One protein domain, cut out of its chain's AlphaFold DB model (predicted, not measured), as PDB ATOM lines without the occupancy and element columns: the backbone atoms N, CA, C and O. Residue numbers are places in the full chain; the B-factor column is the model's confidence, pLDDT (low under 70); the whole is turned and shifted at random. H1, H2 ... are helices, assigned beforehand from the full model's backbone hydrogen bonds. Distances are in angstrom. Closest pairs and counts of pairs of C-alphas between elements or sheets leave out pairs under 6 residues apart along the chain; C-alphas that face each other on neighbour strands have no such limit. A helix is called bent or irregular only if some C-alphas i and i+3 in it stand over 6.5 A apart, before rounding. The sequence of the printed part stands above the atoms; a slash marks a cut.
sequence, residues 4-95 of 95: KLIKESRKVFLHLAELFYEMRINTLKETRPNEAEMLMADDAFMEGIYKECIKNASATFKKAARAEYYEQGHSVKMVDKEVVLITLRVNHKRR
ATOM      1  N   LYS A   4      12.733 113.501 -96.713       84.38
ATOM      2  CA  LYS A   4      13.687 114.404 -96.057       84.38
ATOM      3  C   LYS A   4      13.351 114.586 -94.573       84.38
ATOM      4  O   LYS A   4      14.227 114.457 -93.726       84.38
ATOM      5  N   LEU A   5      12.076 114.796 -94.248       82.06
ATOM      6  CA  LEU A   5      11.606 115.014 -92.876       82.06
ATOM      7  C   LEU A   5      11.738 113.757 -92.002       82.06
ATOM      8  O   LEU A   5      12.065 113.849 -90.818       82.06
ATOM      9  N   ILE A   6      11.533 112.572 -92.586       83.31
ATOM     10  CA  ILE A   6      11.731 111.285 -91.903       83.31
ATOM     11  C   ILE A   6      13.216 111.079 -91.584       83.31
ATOM     12  O   ILE A   6      13.560 110.712 -90.458       83.31
ATOM     13  N   LYS A   7      14.101 111.348 -92.553       86.62
ATOM     14  CA  LYS A   7      15.557 111.258 -92.366       86.62
ATOM     15  C   LYS A   7      16.041 112.210 -91.273       86.62
ATOM     16  O   LYS A   7      16.760 111.773 -90.378       86.62
ATOM     17  N   GLU A   8      15.601 113.466 -91.292       85.81
ATOM     18  CA  GLU A   8      15.984 114.443 -90.266       85.81
ATOM     19  C   GLU A   8      15.415 114.094 -88.884       85.81
ATOM     20  O   GLU A   8      16.151 114.096 -87.899       85.81
ATOM     21  N   SER A   9      14.148 113.669 -88.796       85.19
ATOM     22  CA  SER A   9      13.568 113.185 -87.530       85.19
ATOM     23  C   SER A   9      14.364 112.025 -86.938       85.19
ATOM     24  O   SER A   9      14.606 111.993 -85.734       85.19
ATOM     25  N   ARG A  10      14.804 111.081 -87.781       87.50
ATOM     26  CA  ARG A  10      15.615 109.941 -87.349       87.50
ATOM     27  C   ARG A  10      16.985 110.374 -86.839       87.50
ATOM     28  O   ARG A  10      17.390 109.891 -85.789       87.50
ATOM     29  N   LYS A  11      17.677 111.279 -87.540       89.31
ATOM     30  CA  LYS A  11      18.986 111.803 -87.113       89.31
ATOM     31  C   LYS A  11      18.904 112.472 -85.746       89.31
ATOM     32  O   LYS A  11      19.666 112.132 -84.851       89.31
ATOM     33  N   VAL A  12      17.945 113.380 -85.578       88.38
ATOM     34  CA  VAL A  12      17.741 114.101 -84.316       88.38
ATOM     35  C   VAL A  12      17.404 113.131 -83.184       88.38
ATOM     36  O   VAL A  12      17.953 113.233 -82.090       88.38
ATOM     37  N   PHE A  13      16.521 112.164 -83.439       91.88
ATOM     38  CA  PHE A  13      16.167 111.167 -82.436       91.88
ATOM     39  C   PHE A  13      17.360 110.290 -82.044       91.88
ATOM     40  O   PHE A  13      17.560 110.042 -80.857       91.88
ATOM     41  N   LEU A  14      18.143 109.826 -83.023       92.81
ATOM     42  CA  LEU A  14      19.340 109.028 -82.771       92.81
ATOM     43  C   LEU A  14      20.337 109.811 -81.916       92.81
ATOM     44  O   LEU A  14      20.795 109.285 -80.909       92.81
ATOM     45  N   HIS A  15      20.577 111.081 -82.246       92.00
ATOM     46  CA  HIS A  15      21.463 111.942 -81.471       92.00
ATOM     47  C   HIS A  15      21.010 112.079 -80.007       92.00
ATOM     48  O   HIS A  15      21.813 111.941 -79.090       92.00
ATOM     49  N   LEU A  16      19.707 112.269 -79.763       93.75
ATOM     50  CA  LEU A  16      19.167 112.287 -78.398       93.75
ATOM     51  C   LEU A  16      19.377 110.950 -77.675       93.75
ATOM     52  O   LEU A  16      19.714 110.939 -76.493       93.75
ATOM     53  N   ALA A  17      19.162 109.827 -78.361       94.62
ATOM     54  CA  ALA A  17      19.336 108.503 -77.775       94.62
ATOM     55  C   ALA A  17      20.806 108.216 -77.425       94.62
ATOM     56  O   ALA A  17      21.073 107.669 -76.358       94.62
ATOM     57  N   GLU A  18      21.743 108.632 -78.280       94.50
ATOM     58  CA  GLU A  18      23.187 108.546 -78.038       94.50
ATOM     59  C   GLU A  18      23.618 109.412 -76.851       94.50
ATOM     60  O   GLU A  18      24.326 108.922 -75.977       94.50
ATOM     61  N   LEU A  19      23.123 110.650 -76.745       95.44
ATOM     62  CA  LEU A  19      23.402 111.513 -75.591       95.44
ATOM     63  C   LEU A  19      22.927 110.878 -74.277       95.44
ATOM     64  O   LEU A  19      23.677 110.816 -73.304       95.44
ATOM     65  N   PHE A  20      21.695 110.356 -74.245       96.12
ATOM     66  CA  PHE A  20      21.194 109.655 -73.059       96.12
ATOM     67  C   PHE A  20      22.006 108.400 -72.739       96.12
ATOM     68  O   PHE A  20      22.181 108.077 -71.565       96.12
ATOM     69  N   TYR A  21      22.483 107.690 -73.760       96.25
ATOM     70  CA  TYR A  21      23.346 106.529 -73.591       96.25
ATOM     71  C   TYR A  21      24.684 106.909 -72.954       96.25
ATOM     72  O   TYR A  21      25.053 106.340 -71.929       96.25
ATOM     73  N   GLU A  22      25.375 107.911 -73.496       95.25
ATOM     74  CA  GLU A  22      26.664 108.367 -72.969       95.25
ATOM     75  C   GLU A  22      26.548 108.840 -71.521       95.25
ATOM     76  O   GLU A  22      27.330 108.411 -70.672       95.25
ATOM     77  N   MET A  23      25.521 109.636 -71.206       96.00
ATOM     78  CA  MET A  23      25.243 110.044 -69.828       96.00
ATOM     79  C   MET A  23      25.057 108.832 -68.910       96.00
ATOM     80  O   MET A  23      25.653 108.774 -67.837       96.00
ATOM     81  N   ARG A  24      24.265 107.839 -69.333       95.62
ATOM     82  CA  ARG A  24      23.966 106.660 -68.514       95.62
ATOM     83  C   ARG A  24      25.205 105.801 -68.255       95.62
ATOM     84  O   ARG A  24      25.370 105.324 -67.133       95.62
ATOM     85  N   ILE A  25      26.063 105.628 -69.261       95.25
ATOM     86  CA  ILE A  25      27.320 104.877 -69.141       95.25
ATOM     87  C   ILE A  25      28.333 105.619 -68.274       95.25
ATOM     88  O   ILE A  25      28.970 104.992 -67.432       95.25
ATOM     89  N   ASN A  26      28.450 106.939 -68.418       95.69
ATOM     90  CA  ASN A  26      29.328 107.734 -67.562       95.69
ATOM     91  C   ASN A  26      28.883 107.635 -66.099       95.69
ATOM     92  O   ASN A  26      29.686 107.282 -65.243       95.69
ATOM     93  N   THR A  27      27.584 107.790 -65.826       96.19
ATOM     94  CA  THR A  27      27.043 107.585 -64.475       96.19
ATOM     95  C   THR A  27      27.284 106.163 -63.963       96.19
ATOM     96  O   THR A  27      27.587 105.985 -62.786       96.19
ATOM     97  N   LEU A  28      27.168 105.129 -64.804       95.50
ATOM     98  CA  LEU A  28      27.479 103.753 -64.396       95.50
ATOM     99  C   LEU A  28      28.948 103.614 -63.972       95.50
ATOM    100  O   LEU A  28      29.221 103.062 -62.908       95.50
ATOM    101  N   LYS A  29      29.873 104.152 -64.770       95.69
ATOM    102  CA  LYS A  29      31.314 104.133 -64.484       95.69
ATOM    103  C   LYS A  29      31.670 104.922 -63.226       95.69
ATOM    104  O   LYS A  29      32.524 104.487 -62.468       95.69
ATOM    105  N   GLU A  30      30.994 106.038 -62.975       96.81
ATOM    106  CA  GLU A  30      31.198 106.850 -61.772       96.81
ATOM    107  C   GLU A  30      30.633 106.180 -60.512       96.81
ATOM    108  O   GLU A  30      31.261 106.197 -59.458       96.81
ATOM    109  N   THR A  31      29.440 105.584 -60.607       96.75
ATOM    110  CA  THR A  31      28.721 105.044 -59.439       96.75
ATOM    111  C   THR A  31      29.122 103.617 -59.083       96.75
ATOM    112  O   THR A  31      29.007 103.225 -57.922       96.75
ATOM    113  N   ARG A  32      29.567 102.825 -60.064       94.62
ATOM    114  CA  ARG A  32      29.951 101.415 -59.901       94.62
ATOM    115  C   ARG A  32      31.221 101.085 -60.695       94.62
ATOM    116  O   ARG A  32      31.191 100.182 -61.530       94.62
ATOM    117  N   PRO A  33      32.348 101.775 -60.450       95.00
ATOM    118  CA  PRO A  33      33.557 101.650 -61.271       95.00
ATOM    119  C   PRO A  33      34.072 100.209 -61.376       95.00
ATOM    120  O   PRO A  33      34.473  99.781 -62.453       95.00
ATOM    121  N   ASN A  34      33.984  99.436 -60.290       96.88
ATOM    122  CA  ASN A  34      34.481  98.056 -60.237       96.88
ATOM    123  C   ASN A  34      33.590  97.050 -60.986       96.88
ATOM    124  O   ASN A  34      34.046  95.967 -61.333       96.88
ATOM    125  N   GLU A  35      32.317  97.384 -61.207       95.19
ATOM    126  CA  GLU A  35      31.342  96.507 -61.871       95.19
ATOM    127  C   GLU A  35      31.022  96.975 -63.295       95.19
ATOM    128  O   GLU A  35      30.435  96.221 -64.068       95.19
ATOM    129  N   ALA A  36      31.377  98.214 -63.647       94.69
ATOM    130  CA  ALA A  36      30.949  98.856 -64.882       94.69
ATOM    131  C   ALA A  36      31.342  98.052 -66.124       94.69
ATOM    132  O   ALA A  36      30.503  97.859 -66.998       94.69
ATOM    133  N   GLU A  37      32.571  97.538 -66.194       94.00
ATOM    134  CA  GLU A  37      33.026  96.731 -67.334       94.00
ATOM    135  C   GLU A  37      32.245  95.418 -67.463       94.00
ATOM    136  O   GLU A  37      31.770  95.091 -68.549       94.00
ATOM    137  N   MET A  38      32.037  94.707 -66.349       96.44
ATOM    138  CA  MET A  38      31.248  93.471 -66.324       96.44
ATOM    139  C   MET A  38      29.801  93.729 -66.765       96.44
ATOM    140  O   MET A  38      29.270  93.007 -67.602       96.44
ATOM    141  N   LEU A  39      29.171  94.782 -66.238       95.44
ATOM    142  CA  LEU A  39      27.801  95.160 -66.588       95.44
ATOM    143  C   LEU A  39      27.687  95.623 -68.047       95.44
ATOM    144  O   LEU A  39      26.688  95.346 -68.702       95.44
ATOM    145  N   MET A  40      28.711  96.291 -68.582       94.31
ATOM    146  CA  MET A  40      28.769  96.697 -69.990       94.31
ATOM    147  C   MET A  40      28.988  95.523 -70.956       94.31
ATOM    148  O   MET A  40      28.667  95.643 -72.142       94.31
ATOM    149  N   ALA A  41      29.520  94.402 -70.466       93.69
ATOM    150  CA  ALA A  41      29.640  93.155 -71.213       93.69
ATOM    151  C   ALA A  41      28.368  92.285 -71.144       93.69
ATOM    152  O   ALA A  41      28.191  91.401 -71.982       93.69
ATOM    153  N   ASP A  42      27.475  92.528 -70.179       95.81
ATOM    154  CA  ASP A  42      26.195  91.827 -70.058       95.81
ATOM    155  C   ASP A  42      25.174  92.382 -71.069       95.81
ATOM    156  O   ASP A  42      24.634  93.485 -70.930       95.81
ATOM    157  N   ASP A  43      24.883  91.584 -72.099       93.12
ATOM    158  CA  ASP A  43      23.939  91.936 -73.161       93.12
ATOM    159  C   ASP A  43      22.519  92.221 -72.631       93.12
ATOM    160  O   ASP A  43      21.838  93.106 -73.155       93.12
ATOM    161  N   ALA A  44      22.049  91.514 -71.596       95.44
ATOM    162  CA  ALA A  44      20.713  91.711 -71.034       95.44
ATOM    163  C   ALA A  44      20.635  93.007 -70.217       95.44
ATOM    164  O   ALA A  44      19.647  93.746 -70.311       95.44
ATOM    165  N   PHE A  45      21.689  93.312 -69.458       95.06
ATOM    166  CA  PHE A  45      21.817  94.585 -68.756       95.06
ATOM    167  C   PHE A  45      21.840  95.755 -69.749       95.06
ATOM    168  O   PHE A  45      21.041  96.692 -69.640       95.06
ATOM    169  N   MET A  46      22.702  95.673 -70.766       96.00
ATOM    170  CA  MET A  46      22.851  96.715 -71.781       96.00
ATOM    171  C   MET A  46      21.586  96.905 -72.618       96.00
ATOM    172  O   MET A  46      21.219  98.036 -72.940       96.00
ATOM    173  N   GLU A  47      20.851  95.832 -72.900       95.00
ATOM    174  CA  GLU A  47      19.544  95.911 -73.548       95.00
ATOM    175  C   GLU A  47      18.543  96.768 -72.758       95.00
ATOM    176  O   GLU A  47      17.771  97.536 -73.348       95.00
ATOM    177  N   GLY A  48      18.564  96.675 -71.425       96.06
ATOM    178  CA  GLY A  48      17.780  97.542 -70.547       96.06
ATOM    179  C   GLY A  48      18.168  99.013 -70.696       96.06
ATOM    180  O   GLY A  48      17.294  99.871 -70.854       96.06
ATOM    181  N   ILE A  49      19.474  99.292 -70.731       96.19
ATOM    182  CA  ILE A  49      20.023 100.642 -70.907       96.19
ATOM    183  C   ILE A  49      19.594 101.241 -72.252       96.19
ATOM    184  O   ILE A  49      19.037 102.339 -72.277       96.19
ATOM    185  N   TYR A  50      19.748 100.523 -73.369       95.56
ATOM    186  CA  TYR A  50      19.341 101.041 -74.683       95.56
ATOM    187  C   TYR A  50      17.849 101.386 -74.735       95.56
ATOM    188  O   TYR A  50      17.463 102.441 -75.248       95.56
ATOM    189  N   LYS A  51      16.994 100.518 -74.178       95.75
ATOM    190  CA  LYS A  51      15.542 100.747 -74.118       95.75
ATOM    191  C   LYS A  51      15.193 101.969 -73.274       95.75
ATOM    192  O   LYS A  51      14.310 102.740 -73.661       95.75
ATOM    193  N   GLU A  52      15.886 102.172 -72.154       96.44
ATOM    194  CA  GLU A  52      15.733 103.360 -71.313       96.44
ATOM    195  C   GLU A  52      16.118 104.638 -72.077       96.44
ATOM    196  O   GLU A  52      15.333 105.590 -72.124       96.44
ATOM    197  N   CYS A  53      17.257 104.642 -72.773       96.31
ATOM    198  CA  CYS A  53      17.704 105.777 -73.584       96.31
ATOM    199  C   CYS A  53      16.714 106.110 -74.712       96.31
ATOM    200  O   CYS A  53      16.355 107.274 -74.893       96.31
ATOM    201  N   ILE A  54      16.185 105.105 -75.419       95.31
ATOM    202  CA  ILE A  54      15.155 105.289 -76.461       95.31
ATOM    203  C   ILE A  54      13.852 105.849 -75.869       95.31
ATOM    204  O   ILE A  54      13.185 106.687 -76.494       95.31
ATOM    205  N   LYS A  55      13.464 105.411 -74.665       95.62
ATOM    206  CA  LYS A  55      12.291 105.935 -73.950       95.62
ATOM    207  C   LYS A  55      12.485 107.412 -73.590       95.62
ATOM    208  O   LYS A  55      11.583 108.214 -73.848       95.62
ATOM    209  N   ASN A  56      13.654 107.777 -73.070       94.31
ATOM    210  CA  ASN A  56      13.992 109.156 -72.716       94.31
ATOM    211  C   ASN A  56      14.074 110.053 -73.959       94.31
ATOM    212  O   ASN A  56      13.439 111.108 -73.992       94.31
ATOM    213  N   ALA A  57      14.723 109.588 -75.030       93.69
ATOM    214  CA  ALA A  57      14.752 110.269 -76.325       93.69
ATOM    215  C   ALA A  57      13.339 110.492 -76.880       93.69
ATOM    216  O   ALA A  57      13.009 111.596 -77.307       93.69
ATOM    217  N   SER A  58      12.455 109.491 -76.788       92.62
ATOM    218  CA  SER A  58      11.053 109.621 -77.206       92.62
ATOM    219  C   SER A  58      10.304 110.704 -76.432       92.62
ATOM    220  O   SER A  58       9.560 111.487 -77.026       92.62
ATOM    221  N   ALA A  59      10.473 110.753 -75.110       91.69
ATOM    222  CA  ALA A  59       9.825 111.755 -74.272       91.69
ATOM    223  C   ALA A  59      10.340 113.169 -74.585       91.69
ATOM    224  O   ALA A  59       9.533 114.085 -74.761       91.69
ATOM    225  N   THR A  60      11.658 113.333 -74.715       90.38
ATOM    226  CA  THR A  60      12.308 114.614 -75.025       90.38
ATOM    227  C   THR A  60      11.957 115.103 -76.423       90.38
ATOM    228  O   THR A  60      11.490 116.228 -76.570       90.38
ATOM    229  N   PHE A  61      12.064 114.245 -77.439       87.31
ATOM    230  CA  PHE A  61      11.715 114.584 -78.820       87.31
ATOM    231  C   PHE A  61      10.247 115.007 -78.935       87.31
ATOM    232  O   PHE A  61       9.930 116.001 -79.580       87.31
ATOM    233  N   LYS A  62       9.329 114.301 -78.256       86.06
ATOM    234  CA  LYS A  62       7.905 114.668 -78.224       86.06
ATOM    235  C   LYS A  62       7.670 116.036 -77.578       86.06
ATOM    236  O   LYS A  62       6.790 116.758 -78.034       86.06
ATOM    237  N   LYS A  63       8.406 116.377 -76.515       84.88
ATOM    238  CA  LYS A  63       8.327 117.702 -75.879       84.88
ATOM    239  C   LYS A  63       8.869 118.788 -76.808       84.88
ATOM    240  O   LYS A  63       8.172 119.768 -77.037       84.88
ATOM    241  N   ALA A  64      10.042 118.573 -77.397       79.94
ATOM    242  CA  ALA A  64      10.680 119.533 -78.293       79.94
ATOM    243  C   ALA A  64       9.860 119.773 -79.577       79.94
ATOM    244  O   ALA A  64       9.658 120.917 -79.966       79.94
ATOM    245  N   ALA A  65       9.275 118.723 -80.166       76.12
ATOM    246  CA  ALA A  65       8.370 118.832 -81.315       76.12
ATOM    247  C   ALA A  65       7.049 119.555 -81.003       76.12
ATOM    248  O   ALA A  65       6.459 120.160 -81.892       76.12
ATOM    249  N   ARG A  66       6.566 119.496 -79.754       74.06
ATOM    250  CA  ARG A  66       5.358 120.219 -79.317       74.06
ATOM    251  C   ARG A  66       5.613 121.692 -79.022       74.06
ATOM    252  O   ARG A  66       4.681 122.474 -79.120       74.06
ATOM    253  N   ALA A  67       6.834 122.044 -78.639       68.44
ATOM    254  CA  ALA A  67       7.226 123.409 -78.305       68.44
ATOM    255  C   ALA A  67       7.687 124.221 -79.538       68.44
ATOM    256  O   ALA A  67       8.412 125.192 -79.380       68.44
ATOM    257  N   GLU A  68       7.294 123.812 -80.752       60.31
ATOM    258  CA  GLU A  68       7.564 124.487 -82.040       60.31
ATOM    259  C   GLU A  68       9.046 124.655 -82.445       60.31
ATOM    260  O   GLU A  68       9.334 125.262 -83.469       60.31
ATOM    261  N   TYR A  69      10.004 124.045 -81.734       58.69
ATOM    262  CA  TYR A  69      11.437 124.123 -82.084       58.69
ATOM    263  C   TYR A  69      11.818 123.450 -83.412       58.69
ATOM    264  O   TYR A  69      12.940 123.612 -83.887       58.69
ATOM    265  N   TYR A  70      10.910 122.679 -84.006       56.75
ATOM    266  CA  TYR A  70      11.104 122.050 -85.303       56.75
ATOM    267  C   TYR A  70      10.070 122.595 -86.290       56.75
ATOM    268  O   TYR A  70       8.895 122.698 -85.929       56.75
ATOM    269  N   GLU A  71      10.485 122.885 -87.534       55.94
ATOM    270  CA  GLU A  71       9.560 123.192 -88.635       55.94
ATOM    271  C   GLU A  71       8.409 122.171 -88.625       55.94
ATOM    272  O   GLU A  71       8.644 120.963 -88.491       55.94
ATOM    273  N   GLN A  72       7.167 122.663 -88.676       59.00
ATOM    274  CA  GLN A  72       5.947 121.873 -88.503       59.00
ATOM    275  C   GLN A  72       6.037 120.528 -89.243       59.00
ATOM    276  O   GLN A  72       6.014 120.471 -90.471       59.00
ATOM    277  N   GLY A  73       6.132 119.426 -88.489       66.56
ATOM    278  CA  GLY A  73       6.088 118.085 -89.070       66.56
ATOM    279  C   GLY A  73       6.951 117.011 -88.415       66.56
ATOM    280  O   GLY A  73       6.743 115.846 -88.726       66.56
ATOM    281  N   HIS A  74       7.876 117.317 -87.506       69.19
ATOM    282  CA  HIS A  74       8.640 116.270 -86.813       69.19
ATOM    283  C   HIS A  74       7.767 115.464 -85.833       69.19
ATOM    284  O   HIS A  74       7.002 116.018 -85.044       69.19
ATOM    285  N   SER A  75       7.878 114.130 -85.845       73.44
ATOM    286  CA  SER A  75       7.132 113.261 -84.922       73.44
ATOM    287  C   SER A  75       7.901 112.000 -84.552       73.44
ATOM    288  O   SER A  75       8.470 111.333 -85.410       73.44
ATOM    289  N   VAL A  76       7.817 111.603 -83.275       76.44
ATOM    290  CA  VAL A  76       8.334 110.310 -82.781       76.44
ATOM    291  C   VAL A  76       7.753 109.135 -83.572       76.44
ATOM    292  O   VAL A  76       8.410 108.115 -83.725       76.44
ATOM    293  N   LYS A  77       6.531 109.272 -84.106       81.19
ATOM    294  CA  LYS A  77       5.886 108.222 -84.914       81.19
ATOM    295  C   LYS A  77       6.610 107.945 -86.238       81.19
ATOM    296  O   LYS A  77       6.344 106.925 -86.855       81.19
ATOM    297  N   MET A  78       7.489 108.846 -86.678       81.88
ATOM    298  CA  MET A  78       8.274 108.713 -87.912       81.88
ATOM    299  C   MET A  78       9.605 107.994 -87.688       81.88
ATOM    300  O   MET A  78      10.341 107.746 -88.641       81.88
ATOM    301  N   VAL A  79       9.944 107.706 -86.430       84.25
ATOM    302  CA  VAL A  79      11.206 107.078 -86.060       84.25
ATOM    303  C   VAL A  79      10.973 105.595 -85.828       84.25
ATOM    304  O   VAL A  79      10.228 105.200 -84.930       84.25
ATOM    305  N   ASP A  80      11.662 104.783 -86.621       88.69
ATOM    306  CA  ASP A  80      11.794 103.359 -86.362       88.69
ATOM    307  C   ASP A  80      12.751 103.146 -85.181       88.69
ATOM    308  O   ASP A  80      13.951 103.419 -85.263       88.69
ATOM    309  N   LYS A  81      12.197 102.695 -84.055       89.62
ATOM    310  CA  LYS A  81      12.948 102.488 -82.813       89.62
ATOM    311  C   LYS A  81      13.830 101.248 -82.865       89.62
ATOM    312  O   LYS A  81      14.803 101.195 -82.120       89.62
ATOM    313  N   GLU A  82      13.508 100.276 -83.713       91.12
ATOM    314  CA  GLU A  82      14.327  99.079 -83.885       91.12
ATOM    315  C   GLU A  82      15.637  99.436 -84.586       91.12
ATOM    316  O   GLU A  82      16.708  99.048 -84.124       91.12
ATOM    317  N   VAL A  83      15.570 100.297 -85.606       89.38
ATOM    318  CA  VAL A  83      16.767 100.861 -86.249       89.38
ATOM    319  C   VAL A  83      17.640 101.592 -85.229       89.38
ATOM    320  O   VAL A  83      18.844 101.361 -85.186       89.38
ATOM    321  N   VAL A  84      17.046 102.428 -84.368       89.75
ATOM    322  CA  VAL A  84      17.797 103.147 -83.322       89.75
ATOM    323  C   VAL A  84      18.440 102.177 -82.329       89.75
ATOM    324  O   VAL A  84      19.607 102.345 -81.983       89.75
ATOM    325  N   LEU A  85      17.715 101.140 -81.897       92.06
ATOM    326  CA  LEU A  85      18.236 100.109 -80.997       92.06
ATOM    327  C   LEU A  85      19.428  99.368 -81.610       92.06
ATOM    328  O   LEU A  85      20.456  99.208 -80.955       92.06
ATOM    329  N   ILE A  86      19.315  98.953 -82.874       92.25
ATOM    330  CA  ILE A  86      20.406  98.300 -83.605       92.25
ATOM    331  C   ILE A  86      21.614  99.235 -83.701       92.25
ATOM    332  O   ILE A  86      22.733  98.803 -83.432       92.25
ATOM    333  N   THR A  87      21.408 100.514 -84.030       90.88
ATOM    334  CA  THR A  87      22.500 101.494 -84.102       90.88
ATOM    335  C   THR A  87      23.202 101.668 -82.757       90.88
ATOM    336  O   THR A  87      24.429 101.613 -82.718       90.88
ATOM    337  N   LEU A  88      22.461 101.792 -81.650       90.56
ATOM    338  CA  LEU A  88      23.054 101.891 -80.311       90.56
ATOM    339  C   LEU A  88      23.884 100.649 -79.958       90.56
ATOM    340  O   LEU A  88      25.020 100.782 -79.507       90.56
ATOM    341  N   ARG A  89      23.364  99.445 -80.235       91.56
ATOM    342  CA  ARG A  89      24.092  98.183 -80.016       91.56
ATOM    343  C   ARG A  89      25.384  98.113 -80.832       91.56
ATOM    344  O   ARG A  89      26.420  97.714 -80.308       91.56
ATOM    345  N   VAL A  90      25.333  98.488 -82.112       91.44
ATOM    346  CA  VAL A  90      26.514  98.501 -82.993       91.44
ATOM    347  C   VAL A  90      27.545  99.514 -82.500       91.44
ATOM    348  O   VAL A  90      28.731  99.201 -82.476       91.44
ATOM    349  N   ASN A  91      27.109 100.703 -82.084       88.88
ATOM    350  CA  ASN A  91      28.001 101.745 -81.583       88.88
ATOM    351  C   ASN A  91      28.665 101.351 -80.261       88.88
ATOM    352  O   ASN A  91      29.852 101.616 -80.098       88.88
ATOM    353  N   HIS A  92      27.944 100.678 -79.359       88.50
ATOM    354  CA  HIS A  92      28.525 100.098 -78.143       88.50
ATOM    355  C   HIS A  92      29.622  99.084 -78.467       88.50
ATOM    356  O   HIS A  92      30.741  99.243 -78.007       88.50
ATOM    357  N   LYS A  93      29.338  98.098 -79.328       85.56
ATOM    358  CA  LYS A  93      30.296  97.028 -79.671       85.56
ATOM    359  C   LYS A  93      31.526  97.502 -80.457       85.56
ATOM    360  O   LYS A  93      32.469  96.736 -80.617       85.56
ATOM    361  N   ARG A  94      31.490  98.715 -81.017       84.12
ATOM    362  CA  ARG A  94      32.618  99.333 -81.736       84.12
ATOM    363  C   ARG A  94      33.563 100.120 -80.825       84.12
ATOM    364  O   ARG A  94      34.652 100.448 -81.289       84.12
ATOM    365  N   ARG A  95      33.120 100.497 -79.623       68.38
ATOM    366  CA  ARG A  95      33.916 101.240 -78.637       68.38
ATOM    367  C   ARG A  95      34.658 100.274 -77.725       68.38
ATOM    368  O   ARG A  95      35.755 100.672 -77.289       68.38
TER     369      ARG A  95
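AT A GLANCE: This is residues 4 to 95 of the 95 residues of an uncharacterized protein of Klebsiella pneumoniae subsp. ozaenae (UniProt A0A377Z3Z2). Two long helices, H1 and H3, cross as an X near their middles, and a shorter helix, H4, packs on both near the crossing. The short H2 joins the end of H1 to the start of H3 at one end of the rod, where residues 30 to 35 stick out; at the other end the chain turns back through a long loop, residues 67 to 80, to reach H4. The printed part has 92 residues, with four named helices in the order H1, H2, H3, H4 and no named strand; the class is all helix. It is only just compact, close to loose, with a radius of gyration of the C-alphas of 14.3 A, and its spans are 47 by 22 by 18 A.

HOW THE PARTS SIT: Start with H1, residues 4 to 31, and look at its residues 13 to 24: with these alone it touches H3, residues 43 to 66. Their closest C-alphas, those of Ala 17 and Ala 57, are 5.1 A apart, and the two helices run opposite ways at a steep tilt of 51 degrees. Beyond H1 find H2, residues 33 to 41, close to H1 but not clearly touching; the closest C-alphas, those of Lys 29 and Ala 36, are 5.3 A apart. H2 is irregular, with C-alphas 34 and 37 at 7.4 A. H2 and H3 only just touch, and only at the corner by their link, with 3 pairs of C-alphas within 8 A; the closest are those of Met 40 and Met 46, 6.2 A apart, and the lines are about perpendicular at 90 degrees. H3 is the hub, touching the three other helices. Last comes H4, residues 81 to 94, which touches H3 at residues 50 to 54 of H3 alone; the closest C-alphas, those of Tyr 50 and Leu 85, are 6.5 A apart, opposite ways at a steep tilt of 52 degrees. H4 also touches H1, with residues 84 to 88 of H4 alone and residues 14 to 18 of H1 alone; the closest C-alphas, those of Leu 14 and Val 84, are 6.1 A apart, and the two helices run the same way at a steep tilt of 49 degrees. H2 and H4 are apart. In the backbones of H1, H3 and H4 every O i to N i+4 pair is within hydrogen-bond range; in H2 it is 3 of 5.

IN THESE COORDINATES: Find C-alpha 4 at (13.687, 114.404, -96.057); from there H1 runs 40.7 A to C-alpha 31. H2 is 13.7 A long. Find C-alpha 43 at (23.939, 91.936, -73.161), where H3 begins its 34.4 A. H4 runs 20.0 A and ends at C-alpha 94, (32.618, 99.333, -81.736).

THE WHOLE: The two C-alphas farthest apart, those of Asn 34 and Gln 72, are 46.7 A apart. The printed part has no cut. The links from H1 to H2 and from H2 to H3 are tight, and the link from H3 to H4 is long, 14 residues. The mean pLDDT of the printed part is 88.3; look for values under 70 at residues 67 to 74 and at residue 95, the chain's last.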